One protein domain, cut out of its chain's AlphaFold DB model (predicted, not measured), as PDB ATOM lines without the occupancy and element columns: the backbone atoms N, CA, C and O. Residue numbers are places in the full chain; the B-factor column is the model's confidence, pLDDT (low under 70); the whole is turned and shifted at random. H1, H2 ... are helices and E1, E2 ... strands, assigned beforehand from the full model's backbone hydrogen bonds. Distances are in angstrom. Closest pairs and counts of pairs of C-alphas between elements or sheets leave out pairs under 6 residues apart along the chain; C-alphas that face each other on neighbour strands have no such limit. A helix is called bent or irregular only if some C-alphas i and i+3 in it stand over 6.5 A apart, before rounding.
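What this domain is: This is residues 221 to 336 of the 339 residues of an uncharacterized protein of Flavobacterium sangjuense (UniProt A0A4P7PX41). A small closed barrel of six antiparallel strands makes the core, and hairpin arms run out from it in different directions: the bent strands E2 and E3 make one, the bent strands E5 and E6 another, and the short strand E4 with the first part of E5 a third. Helix H1 follows E6 on the outside of the barrel, and residues 327 to 336 stick out. The printed part has 116 residues, with six named strands and one named helix in the order E1 E2 E3 E4 E5 E6 H1, and is mostly strand. Round the ring run E1, E2, E3, E6, E5, E4 and back to E1. The whole is only just loose, close to compact, with a radius of gyration of the C-alphas of 16.4 A, and only just elongated, spanning 51 by 34 by 30 A.

How they stand to each other: E1, residues 221 to 225, and E2, residues 233 to 250, form a hairpin, with N 222 and O 236 2.9 A apart. E2 pairs with E1 over residues 233 to 237 and with E3, residues 258 to 269, over residues 238 to 250, a staggered pairing; N 250 and O 258 are 2.8 A apart. E4, residues 279 to 284, is apart from E3 but is the antiparallel neighbour of E1, with N 281 and O 221 2.8 A apart. E5, residues 289 to 303, forms a hairpin with E4, with N 280 and O 294 2.8 A apart. E6, residues 314 to 323, forms a hairpin with E5, with N 300 and O 318 2.8 A apart, and on its other side has E3, with N 265 and O 321 2.8 A apart. E1 E2 E3 and E4 E5 E6 are meanders, each strand the antiparallel neighbour of the one before; E1 E2 E3 E4 and E3 E4 E5 E6 are Greek keys, a meander of three with the first strand the antiparallel neighbour of the fourth. H1, residues 324 to 335, is on the barrel and outside it, at a height over the sheet of 10.8 A, only just over none of the strands, with 2 C-alphas falling on E5. Its closest C-alphas to E5 are those of Leu 324 and Ala 294, 5.2 A apart. In H1, 5 of 8 O i to N i+4 pairs are within hydrogen-bond range.

Where its parts are: E1 begins at C-alpha 221 (-10.858, -26.779, -29.413). E2 is 30.3 A long and bends by 103 degrees at residue 247; E3, 26.6 A, bends by 87 degrees at residue 262. E5, 38.0 A, bends by 58 degrees at residue 297, and E6, 25.2 A, by 60 degrees at residue 317. H1 is irregular, with C-alphas 326 and 329 8.2 A apart, and ends at C-alpha 335 (-23.144, -10.100, -16.501).

The domain as a whole: The C-alphas farthest apart, those of Asn 307 and Lys 336, are 55.7 A apart. The printed part has no cut and no long link. The mean pLDDT of the printed part is 88.3; residues 302 to 305, 309 to 310 and 312 to 315 are under 70.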
ATOM      1  N   TYR A 221     -10.029 -25.579 -29.443       97.00
ATOM      2  CA  TYR A 221     -10.858 -26.779 -29.413       97.00
ATOM      3  C   TYR A 221     -12.336 -26.432 -29.536       97.00
ATOM      4  O   TYR A 221     -12.768 -25.374 -29.099       97.00
ATOM      5  N   CYS A 222     -13.121 -27.357 -30.078       96.62
ATOM      6  CA  CYS A 222     -14.575 -27.335 -29.985       96.62
ATOM      7  C   CYS A 222     -15.012 -28.337 -28.915       96.62
ATOM      8  O   CYS A 222     -14.593 -29.500 -28.961       96.62
ATOM      9  N   LEU A 223     -15.824 -27.891 -27.957       96.88
ATOM     10  CA  LEU A 223     -16.461 -28.746 -26.960       96.88
ATOM     11  C   LEU A 223     -17.931 -28.929 -27.342       96.88
ATOM     12  O   LEU A 223     -18.716 -27.996 -27.261       96.88
ATOM     13  N   GLN A 224     -18.314 -30.134 -27.751       93.44
ATOM     14  CA  GLN A 224     -19.644 -30.429 -28.292       93.44
ATOM     15  C   GLN A 224     -20.169 -31.778 -27.794       93.44
ATOM     16  O   GLN A 224     -19.431 -32.563 -27.196       93.44
ATOM     17  N   SER A 225     -21.445 -32.078 -28.038       90.88
ATOM     18  CA  SER A 225     -21.992 -33.412 -27.769       90.88
ATOM     19  C   SER A 225     -21.272 -34.479 -28.600       90.88
ATOM     20  O   SER A 225     -20.904 -34.252 -29.757       90.88
ATOM     21  N   SER A 226     -21.091 -35.664 -28.021       87.69
ATOM     22  CA  SER A 226     -20.439 -36.786 -28.693       87.69
ATOM     23  C   SER A 226     -21.199 -37.239 -29.945       87.69
ATOM     24  O   SER A 226     -22.419 -37.082 -30.030       87.69
ATOM     25  N   PRO A 227     -20.515 -37.855 -30.922       79.38
ATOM     26  CA  PRO A 227     -21.200 -38.498 -32.033       79.38
ATOM     27  C   PRO A 227     -22.144 -39.584 -31.498       79.38
ATOM     28  O   PRO A 227     -21.779 -40.323 -30.587       79.38
ATOM     29  N   MET A 228     -23.341 -39.701 -32.076       77.50
ATOM     30  CA  MET A 228     -24.330 -40.745 -31.751       77.50
ATOM     31  C   MET A 228     -24.924 -40.710 -30.326       77.50
ATOM     32  O   MET A 228     -25.728 -41.580 -29.998       77.50
ATOM     33  N   SER A 229     -24.577 -39.736 -29.476       79.44
ATOM     34  CA  SER A 229     -25.162 -39.598 -28.136       79.44
ATOM     35  C   SER A 229     -25.150 -38.153 -27.641       79.44
ATOM     36  O   SER A 229     -24.150 -37.450 -27.754       79.44
ATOM     37  N   GLU A 230     -26.251 -37.747 -27.011       75.31
ATOM     38  CA  GLU A 230     -26.421 -36.428 -26.387       75.31
ATOM     39  C   GLU A 230     -25.869 -36.344 -24.954       75.31
ATOM     40  O   GLU A 230     -25.904 -35.285 -24.332       75.31
ATOM     41  N   ILE A 231     -25.383 -37.461 -24.408       86.19
ATOM     42  CA  ILE A 231     -24.849 -37.541 -23.037       86.19
ATOM     43  C   ILE A 231     -23.335 -37.405 -23.053       86.19
ATOM     44  O   ILE A 231     -22.746 -36.735 -22.207       86.19
ATOM     45  N   GLY A 232     -22.700 -38.096 -24.001       89.94
ATOM     46  CA  GLY A 232     -21.263 -38.029 -24.166       89.94
ATOM     47  C   GLY A 232     -20.842 -36.637 -24.624       89.94
ATOM     48  O   GLY A 232     -21.590 -35.913 -25.280       89.94
ATOM     49  N   LYS A 233     -19.609 -36.280 -24.287       93.12
ATOM     50  CA  LYS A 233     -19.001 -35.000 -24.628       93.12
ATOM     51  C   LYS A 233     -17.753 -35.265 -25.452       93.12
ATOM     52  O   LYS A 233     -16.993 -36.187 -25.161       93.12
ATOM     53  N   LEU A 234     -17.562 -34.469 -26.487       93.81
ATOM     54  CA  LEU A 234     -16.428 -34.521 -27.386       93.81
ATOM     55  C   LEU A 234     -15.679 -33.201 -27.286       93.81
ATOM     56  O   LEU A 234     -16.248 -32.139 -27.520       93.81
ATOM     57  N   LEU A 235     -14.387 -33.295 -26.997       95.81
ATOM     58  CA  LEU A 235     -13.452 -32.205 -27.200       95.81
ATOM     59  C   LEU A 235     -12.564 -32.566 -28.387       95.81
ATOM     60  O   LEU A 235     -11.802 -33.532 -28.325       95.81
ATOM     61  N   ASN A 236     -12.645 -31.799 -29.468       94.12
ATOM     62  CA  ASN A 236     -11.788 -31.991 -30.634       94.12
ATOM     63  C   ASN A 236     -11.000 -30.729 -30.938       94.12
ATOM     64  O   ASN A 236     -11.461 -29.618 -30.696       94.12
ATOM     65  N   LYS A 237      -9.812 -30.907 -31.517       95.06
ATOM     66  CA  LYS A 237      -9.059 -29.780 -32.067       95.06
ATOM     67  C   LYS A 237      -9.891 -29.092 -33.146       95.06
ATOM     68  O   LYS A 237     -10.535 -29.761 -33.962       95.06
ATOM     69  N   ALA A 238      -9.844 -27.772 -33.128       95.06
ATOM     70  CA  ALA A 238     -10.413 -26.899 -34.136       95.06
ATOM     71  C   ALA A 238      -9.331 -25.927 -34.605       95.06
ATOM     72  O   ALA A 238      -8.309 -25.747 -33.941       95.06
ATOM     73  N   LYS A 239      -9.545 -25.318 -35.763       95.38
ATOM     74  CA  LYS A 239      -8.605 -24.385 -36.364       95.38
ATOM     75  C   LYS A 239      -9.369 -23.232 -36.993       95.38
ATOM     76  O   LYS A 239     -10.261 -23.482 -37.799       95.38
ATOM     77  N   ILE A 240      -8.992 -22.004 -36.657       96.25
ATOM     78  CA  ILE A 240      -9.425 -20.815 -37.394       96.25
ATOM     79  C   ILE A 240      -8.634 -20.794 -38.707       96.25
ATOM     80  O   ILE A 240      -7.399 -20.804 -38.692       96.25
ATOM     81  N   GLU A 241      -9.343 -20.897 -39.830       93.81
ATOM     82  CA  GLU A 241      -8.779 -20.836 -41.188       93.81
ATOM     83  C   GLU A 241      -8.969 -19.469 -41.851       93.81
ATOM     84  O   GLU A 241      -8.458 -19.256 -42.948       93.81
ATOM     85  N   GLY A 242      -9.723 -18.578 -41.215       93.75
ATOM     86  CA  GLY A 242      -9.928 -17.220 -41.683       93.75
ATOM     87  C   GLY A 242     -11.149 -16.569 -41.051       93.75
ATOM     88  O   GLY A 242     -11.790 -17.113 -40.145       93.75
ATOM     89  N   PHE A 243     -11.503 -15.416 -41.604       94.19
ATOM     90  CA  PHE A 243     -12.595 -14.567 -41.149       94.19
ATOM     91  C   PHE A 243     -13.559 -14.302 -42.299       94.19
ATOM     92  O   PHE A 243     -13.158 -14.251 -43.463       94.19
ATOM     93  N   THR A 244     -14.830 -14.107 -41.975       91.50
ATOM     94  CA  THR A 244     -15.833 -13.661 -42.939       91.50
ATOM     95  C   THR A 244     -16.675 -12.543 -42.342       91.50
ATOM     96  O   THR A 244     -16.998 -12.572 -41.154       91.50
ATOM     97  N   GLU A 245     -17.014 -11.562 -43.173       92.44
ATOM     98  CA  GLU A 245     -18.094 -10.612 -42.913       92.44
ATOM     99  C   GLU A 245     -19.378 -11.278 -43.409       92.44
ATOM    100  O   GLU A 245     -19.649 -11.327 -44.612       92.44
ATOM    101  N   HIS A 246     -20.089 -11.932 -42.495       91.12
ATOM    102  CA  HIS A 246     -21.227 -12.763 -42.850       91.12
ATOM    103  C   HIS A 246     -22.460 -11.891 -43.096       91.12
ATOM    104  O   HIS A 246     -22.734 -10.977 -42.326       91.12
ATOM    105  N   PHE A 247     -23.220 -12.192 -44.149       91.25
ATOM    106  CA  PHE A 247     -24.527 -11.593 -44.409       91.25
ATOM    107  C   PHE A 247     -25.462 -12.645 -45.002       91.25
ATOM    108  O   PHE A 247     -25.262 -13.090 -46.136       91.25
ATOM    109  N   ALA A 248     -26.489 -13.031 -44.253       89.06
ATOM    110  CA  ALA A 248     -27.529 -13.937 -44.720       89.06
ATOM    111  C   ALA A 248     -28.900 -13.502 -44.204       89.06
ATOM    112  O   ALA A 248     -29.039 -13.048 -43.073       89.06
ATOM    113  N   ILE A 249     -29.926 -13.673 -45.040       90.19
ATOM    114  CA  ILE A 249     -31.321 -13.428 -44.674       90.19
ATOM    115  C   ILE A 249     -32.080 -14.737 -44.835       90.19
ATOM    116  O   ILE A 249     -32.287 -15.220 -45.949       90.19
ATOM    117  N   TYR A 250     -32.551 -15.276 -43.720       87.94
ATOM    118  CA  TYR A 250     -33.456 -16.411 -43.699       87.94
ATOM    119  C   TYR A 250     -34.893 -15.907 -43.615       87.94
ATOM    120  O   TYR A 250     -35.285 -15.232 -42.657       87.94
ATOM    121  N   GLN A 251     -35.677 -16.222 -44.644       87.50
ATOM    122  CA  GLN A 251     -37.097 -15.890 -44.667       87.50
ATOM    123  C   GLN A 251     -37.856 -16.723 -43.630       87.50
ATOM    124  O   GLN A 251     -37.675 -17.936 -43.539       87.50
ATOM    125  N   ASP A 252     -38.728 -16.059 -42.878       83.81
ATOM    126  CA  ASP A 252     -39.590 -16.670 -41.866       83.81
ATOM    127  C   ASP A 252     -41.052 -16.556 -42.324       83.81
ATOM    128  O   ASP A 252     -41.516 -15.459 -42.643       83.81
ATOM    129  N   ARG A 253     -41.786 -17.681 -42.359       87.31
ATOM    130  CA  ARG A 253     -43.192 -17.705 -42.806       87.31
ATOM    131  C   ARG A 253     -44.131 -16.920 -41.887       87.31
ATOM    132  O   ARG A 253     -45.156 -16.437 -42.353       87.31
ATOM    133  N   ILE A 254     -43.819 -16.842 -40.591       88.00
ATOM    134  CA  ILE A 254     -44.609 -16.099 -39.602       88.00
ATOM    135  C   ILE A 254     -44.263 -14.606 -39.675       88.00
ATOM    136  O   ILE A 254     -45.111 -13.752 -39.419       88.00
ATOM    137  N   GLY A 255     -43.025 -14.296 -40.058       83.12
ATOM    138  CA  GLY A 255     -42.508 -12.944 -40.236       83.12
ATOM    139  C   GLY A 255     -41.336 -12.627 -39.310       83.12
ATOM    140  O   GLY A 255     -41.023 -13.366 -38.374       83.12
ATOM    141  N   GLY A 256     -40.687 -11.493 -39.587       79.56
ATOM    142  CA  GLY A 256     -39.469 -11.076 -38.893       79.56
ATOM    143  C   GLY A 256     -38.283 -11.934 -39.311       79.56
ATOM    144  O   GLY A 256     -37.817 -12.754 -38.517       79.56
ATOM    145  N   ASN A 257     -37.823 -11.747 -40.557       86.25
ATOM    146  CA  ASN A 257     -36.675 -12.448 -41.137       86.25
ATOM    147  C   ASN A 257     -35.520 -12.569 -40.141       86.25
ATOM    148  O   ASN A 257     -35.299 -11.709 -39.282       86.25
ATOM    149  N   TYR A 258     -34.802 -13.677 -40.234       88.00
ATOM    150  CA  TYR A 258     -33.622 -13.895 -39.428       88.00
ATOM    151  C   TYR A 258     -32.387 -13.474 -40.214       88.00
ATOM    152  O   TYR A 258     -32.020 -14.128 -41.189       88.00
ATOM    153  N   ASN A 259     -31.801 -12.352 -39.804       91.12
ATOM    154  CA  ASN A 259     -30.612 -11.801 -40.431       91.12
ATOM    155  C   ASN A 259     -29.394 -12.250 -39.632       91.12
ATOM    156  O   ASN A 259     -29.366 -12.066 -38.419       91.12
ATOM    157  N   LEU A 260     -28.412 -12.822 -40.316       90.88
ATOM    158  CA  LEU A 260     -27.090 -13.080 -39.772       90.88
ATOM    159  C   LEU A 260     -26.123 -12.079 -40.371       90.88
ATOM    160  O   LEU A 260     -26.006 -11.992 -41.589       90.88
ATOM    161  N   GLU A 261     -25.440 -11.348 -39.503       93.50
ATOM    162  CA  GLU A 261     -24.611 -10.203 -39.852       93.50
ATOM    163  C   GLU A 261     -23.341 -10.162 -38.991       93.50
ATOM    164  O   GLU A 261     -23.344 -10.564 -37.819       93.50
ATOM    165  N   GLY A 262     -22.244  -9.660 -39.553       94.31
ATOM    166  CA  GLY A 262     -21.030  -9.349 -38.806       94.31
ATOM    167  C   GLY A 262     -19.896 -10.357 -38.973       94.31
ATOM    168  O   GLY A 262     -20.006 -11.408 -39.613       94.31
ATOM    169  N   LEU A 263     -18.797 -10.047 -38.288       95.94
ATOM    170  CA  LEU A 263     -17.603 -10.879 -38.202       95.94
ATOM    171  C   LEU A 263     -17.920 -12.306 -37.729       95.94
ATOM    172  O   LEU A 263     -18.590 -12.509 -36.711       95.94
ATOM    173  N   ARG A 264     -17.366 -13.295 -38.432       96.19
ATOM    174  CA  ARG A 264     -17.347 -14.711 -38.044       96.19
ATOM    175  C   ARG A 264     -15.993 -15.343 -38.324       96.19
ATOM    176  O   ARG A 264     -15.275 -14.923 -39.230       96.19
ATOM    177  N   TYR A 265     -15.693 -16.413 -37.602       96.44
ATOM    178  CA  TYR A 265     -14.589 -17.305 -37.927       96.44
ATOM    179  C   TYR A 265     -15.027 -18.383 -38.907       96.44
ATOM    180  O   TYR A 265     -16.072 -19.011 -38.723       96.44
ATOM    181  N   LEU A 266     -14.170 -18.658 -39.886       94.12
ATOM    182  CA  LEU A 266     -14.206 -19.885 -40.663       94.12
ATOM    183  C   LEU A 266     -13.400 -20.950 -39.918       94.12
ATOM    184  O   LEU A 266     -12.184 -20.837 -39.763       94.12
ATOM    185  N   ILE A 267     -14.078 -21.991 -39.451       94.12
ATOM    186  CA  ILE A 267     -13.483 -23.038 -38.630       94.12
ATOM    187  C   ILE A 267     -13.326 -24.326 -39.421       94.12
ATOM    188  O   ILE A 267     -14.274 -24.817 -40.027       94.12
ATOM    189  N   LYS A 268     -12.154 -24.947 -39.313       91.75
ATOM    190  CA  LYS A 268     -11.931 -26.330 -39.729       91.75
ATOM    191  C   LYS A 268     -11.731 -27.246 -38.541       91.75
ATOM    192  O   LYS A 268     -11.041 -26.922 -37.573       91.75
ATOM    193  N   GLY A 269     -12.293 -28.439 -38.650       86.06
ATOM    194  CA  GLY A 269     -12.199 -29.480 -37.642       86.06
ATOM    195  C   GLY A 269     -13.395 -30.409 -37.734       86.06
ATOM    196  O   GLY A 269     -14.258 -30.257 -38.594       86.06
ATOM    197  N   TYR A 270     -13.454 -31.375 -36.827       85.25
ATOM    198  CA  TYR A 270     -14.660 -32.173 -36.685       85.25
ATOM    199  C   TYR A 270     -15.770 -31.315 -36.065       85.25
ATOM    200  O   TYR A 270     -15.612 -30.785 -34.965       85.25
ATOM    201  N   PHE A 271     -16.906 -31.208 -36.742       78.62
ATOM    202  CA  PHE A 271     -18.140 -30.705 -36.153       78.62
ATOM    203  C   PHE A 271     -19.257 -31.699 -36.445       78.62
ATOM    204  O   PHE A 271     -19.385 -32.235 -37.546       78.62
ATOM    205  N   ARG A 272     -20.037 -31.997 -35.414       79.50
ATOM    206  CA  ARG A 272     -21.180 -32.896 -35.497       79.50
ATOM    207  C   ARG A 272     -22.394 -32.104 -35.986       79.50
ATOM    208  O   ARG A 272     -22.679 -31.038 -35.456       79.50
ATOM    209  N   PHE A 273     -23.180 -32.630 -36.924       74.88
ATOM    210  CA  PHE A 273     -24.500 -32.041 -37.194       74.88
ATOM    211  C   PHE A 273     -25.354 -32.039 -35.921       74.88
ATOM    212  O   PHE A 273     -25.474 -33.067 -35.252       74.88
ATOM    213  N   GLY A 274     -25.926 -30.880 -35.591       77.06
ATOM    214  CA  GLY A 274     -26.608 -30.652 -34.314       77.06
ATOM    215  C   GLY A 274     -25.700 -30.140 -33.188       77.06
ATOM    216  O   GLY A 274     -26.142 -30.087 -32.046       77.06
ATOM    217  N   SER A 275     -24.450 -29.752 -33.476       80.19
ATOM    218  CA  SER A 275     -23.562 -29.090 -32.507       80.19
ATOM    219  C   SER A 275     -23.719 -27.567 -32.440       80.19
ATOM    220  O   SER A 275     -22.909 -26.904 -31.796       80.19
ATOM    221  N   SER A 276     -24.738 -26.989 -33.082       91.75
ATOM    222  CA  SER A 276     -25.043 -25.561 -32.946       91.75
ATOM    223  C   SER A 276     -25.161 -25.180 -31.466       91.75
ATOM    224  O   SER A 276     -25.739 -25.919 -30.665       91.75
ATOM    225  N   GLY A 277     -24.558 -24.054 -31.089       95.38
ATOM    226  CA  GLY A 277     -24.427 -23.627 -29.695       95.38
ATOM    227  C   GLY A 277     -23.225 -24.204 -28.940       95.38
ATOM    228  O   GLY A 277     -23.009 -23.839 -27.786       95.38
ATOM    229  N   ALA A 278     -22.422 -25.080 -29.554       96.44
ATOM    230  CA  ALA A 278     -21.200 -25.591 -28.941       96.44
ATOM    231  C   ALA A 278     -20.146 -24.476 -28.757       96.44
ATOM    232  O   ALA A 278     -19.903 -23.709 -29.695       96.44
ATOM    233  N   PRO A 279     -19.491 -24.382 -27.586       98.00
ATOM    234  CA  PRO A 279     -18.407 -23.437 -27.366       98.00
ATOM    235  C   PRO A 279     -17.110 -23.879 -28.046       98.00
ATOM    236  O   PRO A 279     -16.676 -25.033 -27.954       98.00
ATOM    237  N   TYR A 280     -16.430 -22.903 -28.629       98.06
ATOM    238  CA  TYR A 280     -15.016 -22.990 -28.940       98.06
ATOM    239  C   TYR A 280     -14.185 -22.421 -27.801       98.06
ATOM    240  O   TYR A 280     -14.401 -21.292 -27.356       98.06
ATOM    241  N   VAL A 281     -13.217 -23.210 -27.346       98.38
ATOM    242  CA  VAL A 281     -12.391 -22.904 -26.183       98.38
ATOM    243  C   VAL A 281     -10.913 -22.857 -26.541       98.38
ATOM    244  O   VAL A 281     -10.418 -23.665 -27.329       98.38
ATOM    245  N   VAL A 282     -10.199 -21.930 -25.912       97.75
ATOM    246  CA  VAL A 282      -8.749 -21.764 -26.024       97.75
ATOM    247  C   VAL A 282      -8.104 -21.987 -24.661       97.75
ATOM    248  O   VAL A 282      -8.660 -21.616 -23.626       97.75
ATOM    249  N   TYR A 283      -6.954 -22.659 -24.642       97.50
ATOM    250  CA  TYR A 283      -6.195 -22.862 -23.411       97.50
ATOM    251  C   TYR A 283      -5.300 -21.657 -23.124       97.50
ATOM    252  O   TYR A 283      -4.363 -21.391 -23.877       97.50
ATOM    253  N   ASP A 284      -5.530 -20.993 -21.997       95.06
ATOM    254  CA  ASP A 284      -4.648 -19.950 -21.490       95.06
ATOM    255  C   ASP A 284      -3.631 -20.557 -20.514       95.06
ATOM    256  O   ASP A 284      -3.953 -21.005 -19.408       95.06
ATOM    257  N   SER A 285      -2.364 -20.570 -20.927       93.44
ATOM    258  CA  SER A 285      -1.270 -21.117 -20.127       93.44
ATOM    259  C   SER A 285      -0.949 -20.279 -18.890       93.44
ATOM    260  O   SER A 285      -0.422 -20.835 -17.926       93.44
ATOM    261  N   LYS A 286      -1.286 -18.981 -18.878       92.81
ATOM    262  CA  LYS A 286      -1.017 -18.089 -17.739       92.81
ATOM    263  C   LYS A 286      -1.976 -18.360 -16.586       92.81
ATOM    264  O   LYS A 286      -1.538 -18.455 -15.444       92.81
ATOM    265  N   SER A 287      -3.265 -18.515 -16.886       94.06
ATOM    266  CA  SER A 287      -4.294 -18.861 -15.895       94.06
ATOM    267  C   SER A 287      -4.457 -20.371 -15.679       94.06
ATOM    268  O   SER A 287      -5.143 -20.782 -14.745       94.06
ATOM    269  N   ASN A 288      -3.805 -21.211 -16.497       94.69
ATOM    270  CA  ASN A 288      -3.927 -22.675 -16.468       94.69
ATOM    271  C   ASN A 288      -5.393 -23.144 -16.605       94.69
ATOM    272  O   ASN A 288      -5.826 -24.110 -15.964       94.69
ATOM    273  N   ALA A 289      -6.155 -22.449 -17.451       96.12
ATOM    274  CA  ALA A 289      -7.587 -22.641 -17.631       96.12
ATOM    275  C   ALA A 289      -7.984 -22.582 -19.111       96.12
ATOM    276  O   ALA A 289      -7.272 -22.034 -19.953       96.12
ATOM    277  N   PHE A 290      -9.137 -23.169 -19.428       98.00
ATOM    278  CA  PHE A 290      -9.789 -22.964 -20.716       98.00
ATOM    279  C   PHE A 290     -10.737 -21.773 -20.627       98.00
ATOM    280  O   PHE A 290     -11.482 -21.650 -19.656       98.00
ATOM    281  N   LYS A 291     -10.726 -20.943 -21.667       98.25
ATOM    282  CA  LYS A 291     -11.645 -19.818 -21.842       98.25
ATOM    283  C   LYS A 291     -12.476 -20.033 -23.092       98.25
ATOM    284  O   LYS A 291     -11.980 -20.610 -24.059       98.25
ATOM    285  N   VAL A 292     -13.733 -19.605 -23.078       98.50
ATOM    286  CA  VAL A 292     -14.592 -19.647 -24.264       98.50
ATOM    287  C   VAL A 292     -14.380 -18.395 -25.099       98.50
ATOM    288  O   VAL A 292     -14.436 -17.292 -24.572       98.50
ATOM    289  N   ASN A 293     -14.141 -18.566 -26.396       98.38
ATOM    290  CA  ASN A 293     -13.879 -17.450 -27.305       98.38
ATOM    291  C   ASN A 293     -14.963 -17.273 -28.367       98.38
ATOM    292  O   ASN A 293     -15.279 -16.148 -28.737       98.38
ATOM    293  N   ALA A 294     -15.548 -18.365 -28.851       98.12
ATOM    294  CA  ALA A 294     -16.553 -18.315 -29.902       98.12
ATOM    295  C   ALA A 294     -17.633 -19.371 -29.684       98.12
ATOM    296  O   ALA A 294     -17.459 -20.313 -28.910       98.12
ATOM    297  N   ILE A 295     -18.741 -19.230 -30.400       97.69
ATOM    298  CA  ILE A 295     -19.852 -20.179 -30.393       97.69
ATOM    299  C   ILE A 295     -20.129 -20.684 -31.805       97.69
ATOM    300  O   ILE A 295     -20.123 -19.918 -32.766       97.69
ATOM    301  N   GLN A 296     -20.346 -21.990 -31.933       95.50
ATOM    302  CA  GLN A 296     -20.717 -22.632 -33.186       95.50
ATOM    303  C   GLN A 296     -22.100 -22.156 -33.636       95.50
ATOM    304  O   GLN A 296     -23.094 -22.471 -32.982       95.50
ATOM    305  N   SER A 297     -22.151 -21.448 -34.763       91.38
ATOM    306  CA  SER A 297     -23.374 -20.879 -35.329       91.38
ATOM    307  C   SER A 297     -23.906 -21.784 -36.443       91.38
ATOM    308  O   SER A 297     -24.918 -22.466 -36.271       91.38
ATOM    309  N   GLU A 298     -23.149 -21.916 -37.536       87.19
ATOM    310  CA  GLU A 298     -23.599 -22.603 -38.748       87.19
ATOM    311  C   GLU A 298     -22.575 -23.614 -39.266       87.19
ATOM    312  O   GLU A 298     -21.372 -23.543 -38.999       87.19
ATOM    313  N   ALA A 299     -23.052 -24.575 -40.050       83.88
ATOM    314  CA  ALA A 299     -22.182 -25.395 -40.878       83.88
ATOM    315  C   ALA A 299     -21.940 -24.669 -42.209       83.88
ATOM    316  O   ALA A 299     -22.889 -24.221 -42.846       83.88
ATOM    317  N   CYS A 300     -20.687 -24.586 -42.656       77.56
ATOM    318  CA  CYS A 300     -20.342 -24.009 -43.951       77.56
ATOM    319  C   CYS A 300     -20.349 -25.119 -45.013       77.56
ATOM    320  O   CYS A 300     -19.455 -25.979 -45.003       77.56
ATOM    321  N   PRO A 301     -21.325 -25.142 -45.939       71.12
ATOM    322  CA  PRO A 301     -21.286 -26.088 -47.036       71.12
ATOM    323  C   PRO A 301     -20.180 -25.699 -48.019       71.12
ATOM    324  O   PRO A 301     -19.990 -24.532 -48.355       71.12
ATOM    325  N   ILE A 302     -19.487 -26.701 -48.541       68.81
ATOM    326  CA  ILE A 302     -18.715 -26.605 -49.771       68.81
ATOM    327  C   ILE A 302     -19.473 -27.375 -50.837       68.81
ATOM    328  O   ILE A 302     -19.805 -28.549 -50.670       68.81
ATOM    329  N   GLN A 303     -19.751 -26.697 -51.946       66.00
ATOM    330  CA  GLN A 303     -20.324 -27.330 -53.118       66.00
ATOM    331  C   GLN A 303     -19.221 -28.077 -53.864       66.00
ATOM    332  O   GLN A 303     -18.286 -27.474 -54.394       66.00
ATOM    333  N   LEU A 304     -19.324 -29.399 -53.898       63.94
ATOM    334  CA  LEU A 304     -18.436 -30.236 -54.682       63.94
ATOM    335  C   LEU A 304     -19.015 -30.472 -56.073       63.94
ATOM    336  O   LEU A 304     -20.223 -30.557 -56.277       63.94
ATOM    337  N   SER A 305     -18.118 -30.624 -57.039       69.00
ATOM    338  CA  SER A 305     -18.456 -31.134 -58.360       69.00
ATOM    339  C   SER A 305     -18.225 -32.642 -58.363       69.00
ATOM    340  O   SER A 305     -17.077 -33.083 -58.384       69.00
ATOM    341  N   ILE A 306     -19.295 -33.435 -58.333       71.06
ATOM    342  CA  ILE A 306     -19.218 -34.894 -58.493       71.06
ATOM    343  C   ILE A 306     -19.686 -35.204 -59.913       71.06
ATOM    344  O   ILE A 306     -20.807 -34.869 -60.279       71.06
ATOM    345  N   ASN A 307     -18.818 -35.794 -60.742       79.94
ATOM    346  CA  ASN A 307     -19.098 -36.066 -62.162       79.94
ATOM    347  C   ASN A 307     -19.583 -34.828 -62.951       79.94
ATOM    348  O   ASN A 307     -20.485 -34.928 -63.778       79.94
ATOM    349  N   ASN A 308     -19.003 -33.649 -62.686       76.62
ATOM    350  CA  ASN A 308     -19.416 -32.353 -63.254       76.62
ATOM    351  C   ASN A 308     -20.839 -31.888 -62.881       76.62
ATOM    352  O   ASN A 308     -21.310 -30.888 -63.419       76.62
ATOM    353  N   GLN A 309     -21.506 -32.560 -61.939       69.56
ATOM    354  CA  GLN A 309     -22.770 -32.113 -61.361       69.56
ATOM    355  C   GLN A 309     -22.501 -31.377 -60.049       69.56
ATOM    356  O   GLN A 309     -21.820 -31.889 -59.156       69.56
ATOM    357  N   ARG A 310     -23.021 -30.154 -59.942       64.50
ATOM    358  CA  ARG A 310     -22.871 -29.299 -58.756       64.50
ATOM    359  C   ARG A 310     -24.120 -29.291 -57.876       64.50
ATOM    360  O   ARG A 310     -24.011 -29.092 -56.667       64.50
ATOM    361  N   ASP A 311     -25.292 -29.515 -58.456       73.88
ATOM    362  CA  ASP A 311     -26.557 -29.433 -57.729       73.88
ATOM    363  C   ASP A 311     -26.692 -30.587 -56.729       73.88
ATOM    364  O   ASP A 311     -26.471 -31.749 -57.062       73.88
ATOM    365  N   GLY A 312     -27.022 -30.251 -55.479       63.09
ATOM    366  CA  GLY A 312     -27.217 -31.216 -54.390       63.09
ATOM    367  C   GLY A 312     -25.938 -31.794 -53.767       63.09
ATOM    368  O   GLY A 312     -26.021 -32.454 -52.735       63.09
ATOM    369  N   ASN A 313     -24.755 -31.513 -54.322       66.00
ATOM    370  CA  ASN A 313     -23.480 -32.076 -53.866       66.00
ATOM    371  C   ASN A 313     -22.788 -31.193 -52.816       66.00
ATOM    372  O   ASN A 313     -21.676 -30.706 -53.021       66.00
ATOM    373  N   PHE A 314     -23.444 -30.975 -51.677       67.38
ATOM    374  CA  PHE A 314     -22.861 -30.219 -50.568       67.38
ATOM    375  C   PHE A 314     -22.132 -31.141 -49.586       67.38
ATOM    376  O   PHE A 314     -22.714 -32.089 -49.059       67.38
ATOM    377  N   GLN A 315     -20.864 -30.840 -49.302       68.75
ATOM    378  CA  GLN A 315     -20.141 -31.390 -48.158       68.75
ATOM    379  C   GLN A 315     -19.844 -30.279 -47.167       68.75
ATOM    380  O   GLN A 315     -19.317 -29.236 -47.528       68.75
ATOM    381  N   TYR A 316     -20.139 -30.516 -45.900       71.50
ATOM    382  CA  TYR A 316     -19.847 -29.562 -44.846       71.50
ATOM    383  C   TYR A 316     -18.495 -29.943 -44.261       71.50
ATOM    384  O   TYR A 316     -18.395 -30.901 -43.497       71.50
ATOM    385  N   ILE A 317     -17.445 -29.241 -44.681       74.38
ATOM    386  CA  ILE A 317     -16.081 -29.496 -44.187       74.38
ATOM    387  C   ILE A 317     -15.603 -28.430 -43.205       74.38
ATOM    388  O   ILE A 317     -14.702 -28.698 -42.412       74.38
ATOM    389  N   ASN A 318     -16.252 -27.262 -43.228       84.88
ATOM    390  CA  ASN A 318     -15.963 -26.145 -42.350       84.88
ATOM    391  C   ASN A 318     -17.227 -25.744 -41.580       84.88
ATOM    392  O   ASN A 318     -18.357 -26.020 -41.983       84.88
ATOM    393  N   ALA A 319     -17.013 -25.067 -40.469       90.69
ATOM    394  CA  ALA A 319     -18.020 -24.460 -39.627       90.69
ATOM    395  C   ALA A 319     -17.862 -22.934 -39.641       90.69
ATOM    396  O   ALA A 319     -16.790 -22.417 -39.953       90.69
ATOM    397  N   ILE A 320     -18.926 -22.224 -39.285       92.94
ATOM    398  CA  ILE A 320     -18.921 -20.789 -39.020       92.94
ATOM    399  C   ILE A 320     -19.184 -20.599 -37.530       92.94
ATOM    400  O   ILE A 320     -20.146 -21.144 -36.982       92.94
ATOM    401  N   ALA A 321     -18.316 -19.839 -36.872       96.00
ATOM    402  CA  ALA A 321     -18.433 -19.541 -35.453       96.00
ATOM    403  C   ALA A 321     -18.469 -18.034 -35.211       96.00
ATOM    404  O   ALA A 321     -17.751 -17.278 -35.866       96.00
ATOM    405  N   THR A 322     -19.274 -17.603 -34.246       97.62
ATOM    406  CA  THR A 322     -19.342 -16.201 -33.837       97.62
ATOM    407  C   THR A 322     -18.383 -15.962 -32.671       97.62
ATOM    408  O   THR A 322     -18.591 -16.554 -31.607       97.62
ATOM    409  N   PRO A 323     -17.340 -15.123 -32.820       98.00
ATOM    410  CA  PRO A 323     -16.495 -14.728 -31.697       98.00
ATOM    411  C   PRO A 323     -17.278 -13.894 -30.687       98.00
ATOM    412  O   PRO A 323     -17.976 -12.963 -31.066       98.00
ATOM    413  N   LEU A 324     -17.131 -14.175 -29.395       98.38
ATOM    414  CA  LEU A 324     -17.902 -13.524 -28.332       98.38
ATOM    415  C   LEU A 324     -17.582 -12.030 -28.177       98.38
ATOM    416  O   LEU A 324     -18.394 -11.301 -27.608       98.38
ATOM    417  N   LEU A 325     -16.458 -11.549 -28.731       97.81
ATOM    418  CA  LEU A 325     -16.130 -10.120 -28.789       97.81
ATOM    419  C   LEU A 325     -17.273  -9.279 -29.373       97.81
ATOM    420  O   LEU A 325     -17.550  -8.194 -28.871       97.81
ATOM    421  N   VAL A 326     -17.964  -9.770 -30.408       97.25
ATOM    422  CA  VAL A 326     -18.965  -8.970 -31.144       97.25
ATOM    423  C   VAL A 326     -20.199  -8.617 -30.300       97.25
ATOM    424  O   VAL A 326     -20.973  -7.728 -30.654       97.25
ATOM    425  N   ILE A 327     -20.380  -9.296 -29.163       97.19
ATOM    426  CA  ILE A 327     -21.426  -8.997 -28.183       97.19
ATOM    427  C   ILE A 327     -20.866  -8.517 -26.841       97.19
ATOM    428  O   ILE A 327     -21.642  -8.428 -25.895       97.19
ATOM    429  N   GLN A 328     -19.569  -8.200 -26.726       97.50
ATOM    430  CA  GLN A 328     -18.920  -7.922 -25.437       97.50
ATOM    431  C   GLN A 328     -19.680  -6.884 -24.607       97.50
ATOM    432  O   GLN A 328     -20.081  -7.187 -23.489       97.50
ATOM    433  N   GLU A 329     -19.911  -5.684 -25.142       96.81
ATOM    434  CA  GLU A 329     -20.550  -4.598 -24.386       96.81
ATOM    435  C   GLU A 329     -21.953  -4.986 -23.895       96.81
ATOM    436  O   GLU A 329     -22.295  -4.772 -22.731       96.81
ATOM    437  N   ARG A 330     -22.750  -5.619 -24.766       96.50
ATOM    438  CA  ARG A 330     -24.111  -6.070 -24.440       96.50
ATOM    439  C   ARG A 330     -24.102  -7.217 -23.425       96.50
ATOM    440  O   ARG A 330     -24.892  -7.215 -22.488       96.50
ATOM    441  N   LEU A 331     -23.192  -8.178 -23.568       96.56
ATOM    442  CA  LEU A 331     -23.058  -9.304 -22.645       96.56
ATOM    443  C   LEU A 331     -22.564  -8.844 -21.268       96.56
ATOM    444  O   LEU A 331     -23.060  -9.297 -20.233       96.56
ATOM    445  N   GLU A 332     -21.612  -7.916 -21.236       95.44
ATOM    446  CA  GLU A 332     -21.118  -7.300 -20.010       95.44
ATOM    447  C   GLU A 332     -22.201  -6.485 -19.299       95.44
ATOM    448  O   GLU A 332     -22.258  -6.538 -18.074       95.44
ATOM    449  N   ALA A 333     -23.106  -5.816 -20.018       95.00
ATOM    450  CA  ALA A 333     -24.223  -5.095 -19.402       95.00
ATOM    451  C   ALA A 333     -25.144  -6.006 -18.563       95.00
ATOM    452  O   ALA A 333     -25.673  -5.570 -17.544       95.00
ATOM    453  N   HIS A 334     -25.294  -7.282 -18.942       93.38
ATOM    454  CA  HIS A 334     -26.061  -8.270 -18.167       93.38
ATOM    455  C   HIS A 334     -25.237  -8.933 -17.065       93.38
ATOM    456  O   HIS A 334     -25.716  -9.187 -15.956       93.38
ATOM    457  N   THR A 335     -23.987  -9.271 -17.375       87.69
ATOM    458  CA  THR A 335     -23.144 -10.100 -16.501       87.69
ATOM    459  C   THR A 335     -22.422  -9.286 -15.430       87.69
ATOM    460  O   THR A 335     -22.212  -9.792 -14.326       87.69
ATOM    461  N   LYS A 336     -22.123  -8.008 -15.696       77.12
ATOM    462  CA  LYS A 336     -21.602  -7.037 -14.725       77.12
ATOM    463  C   LYS A 336     -22.754  -6.326 -14.012       77.12
ATOM    464  O   LYS A 336     -22.876  -5.108 -14.069       77.12
TER     465      LYS A 336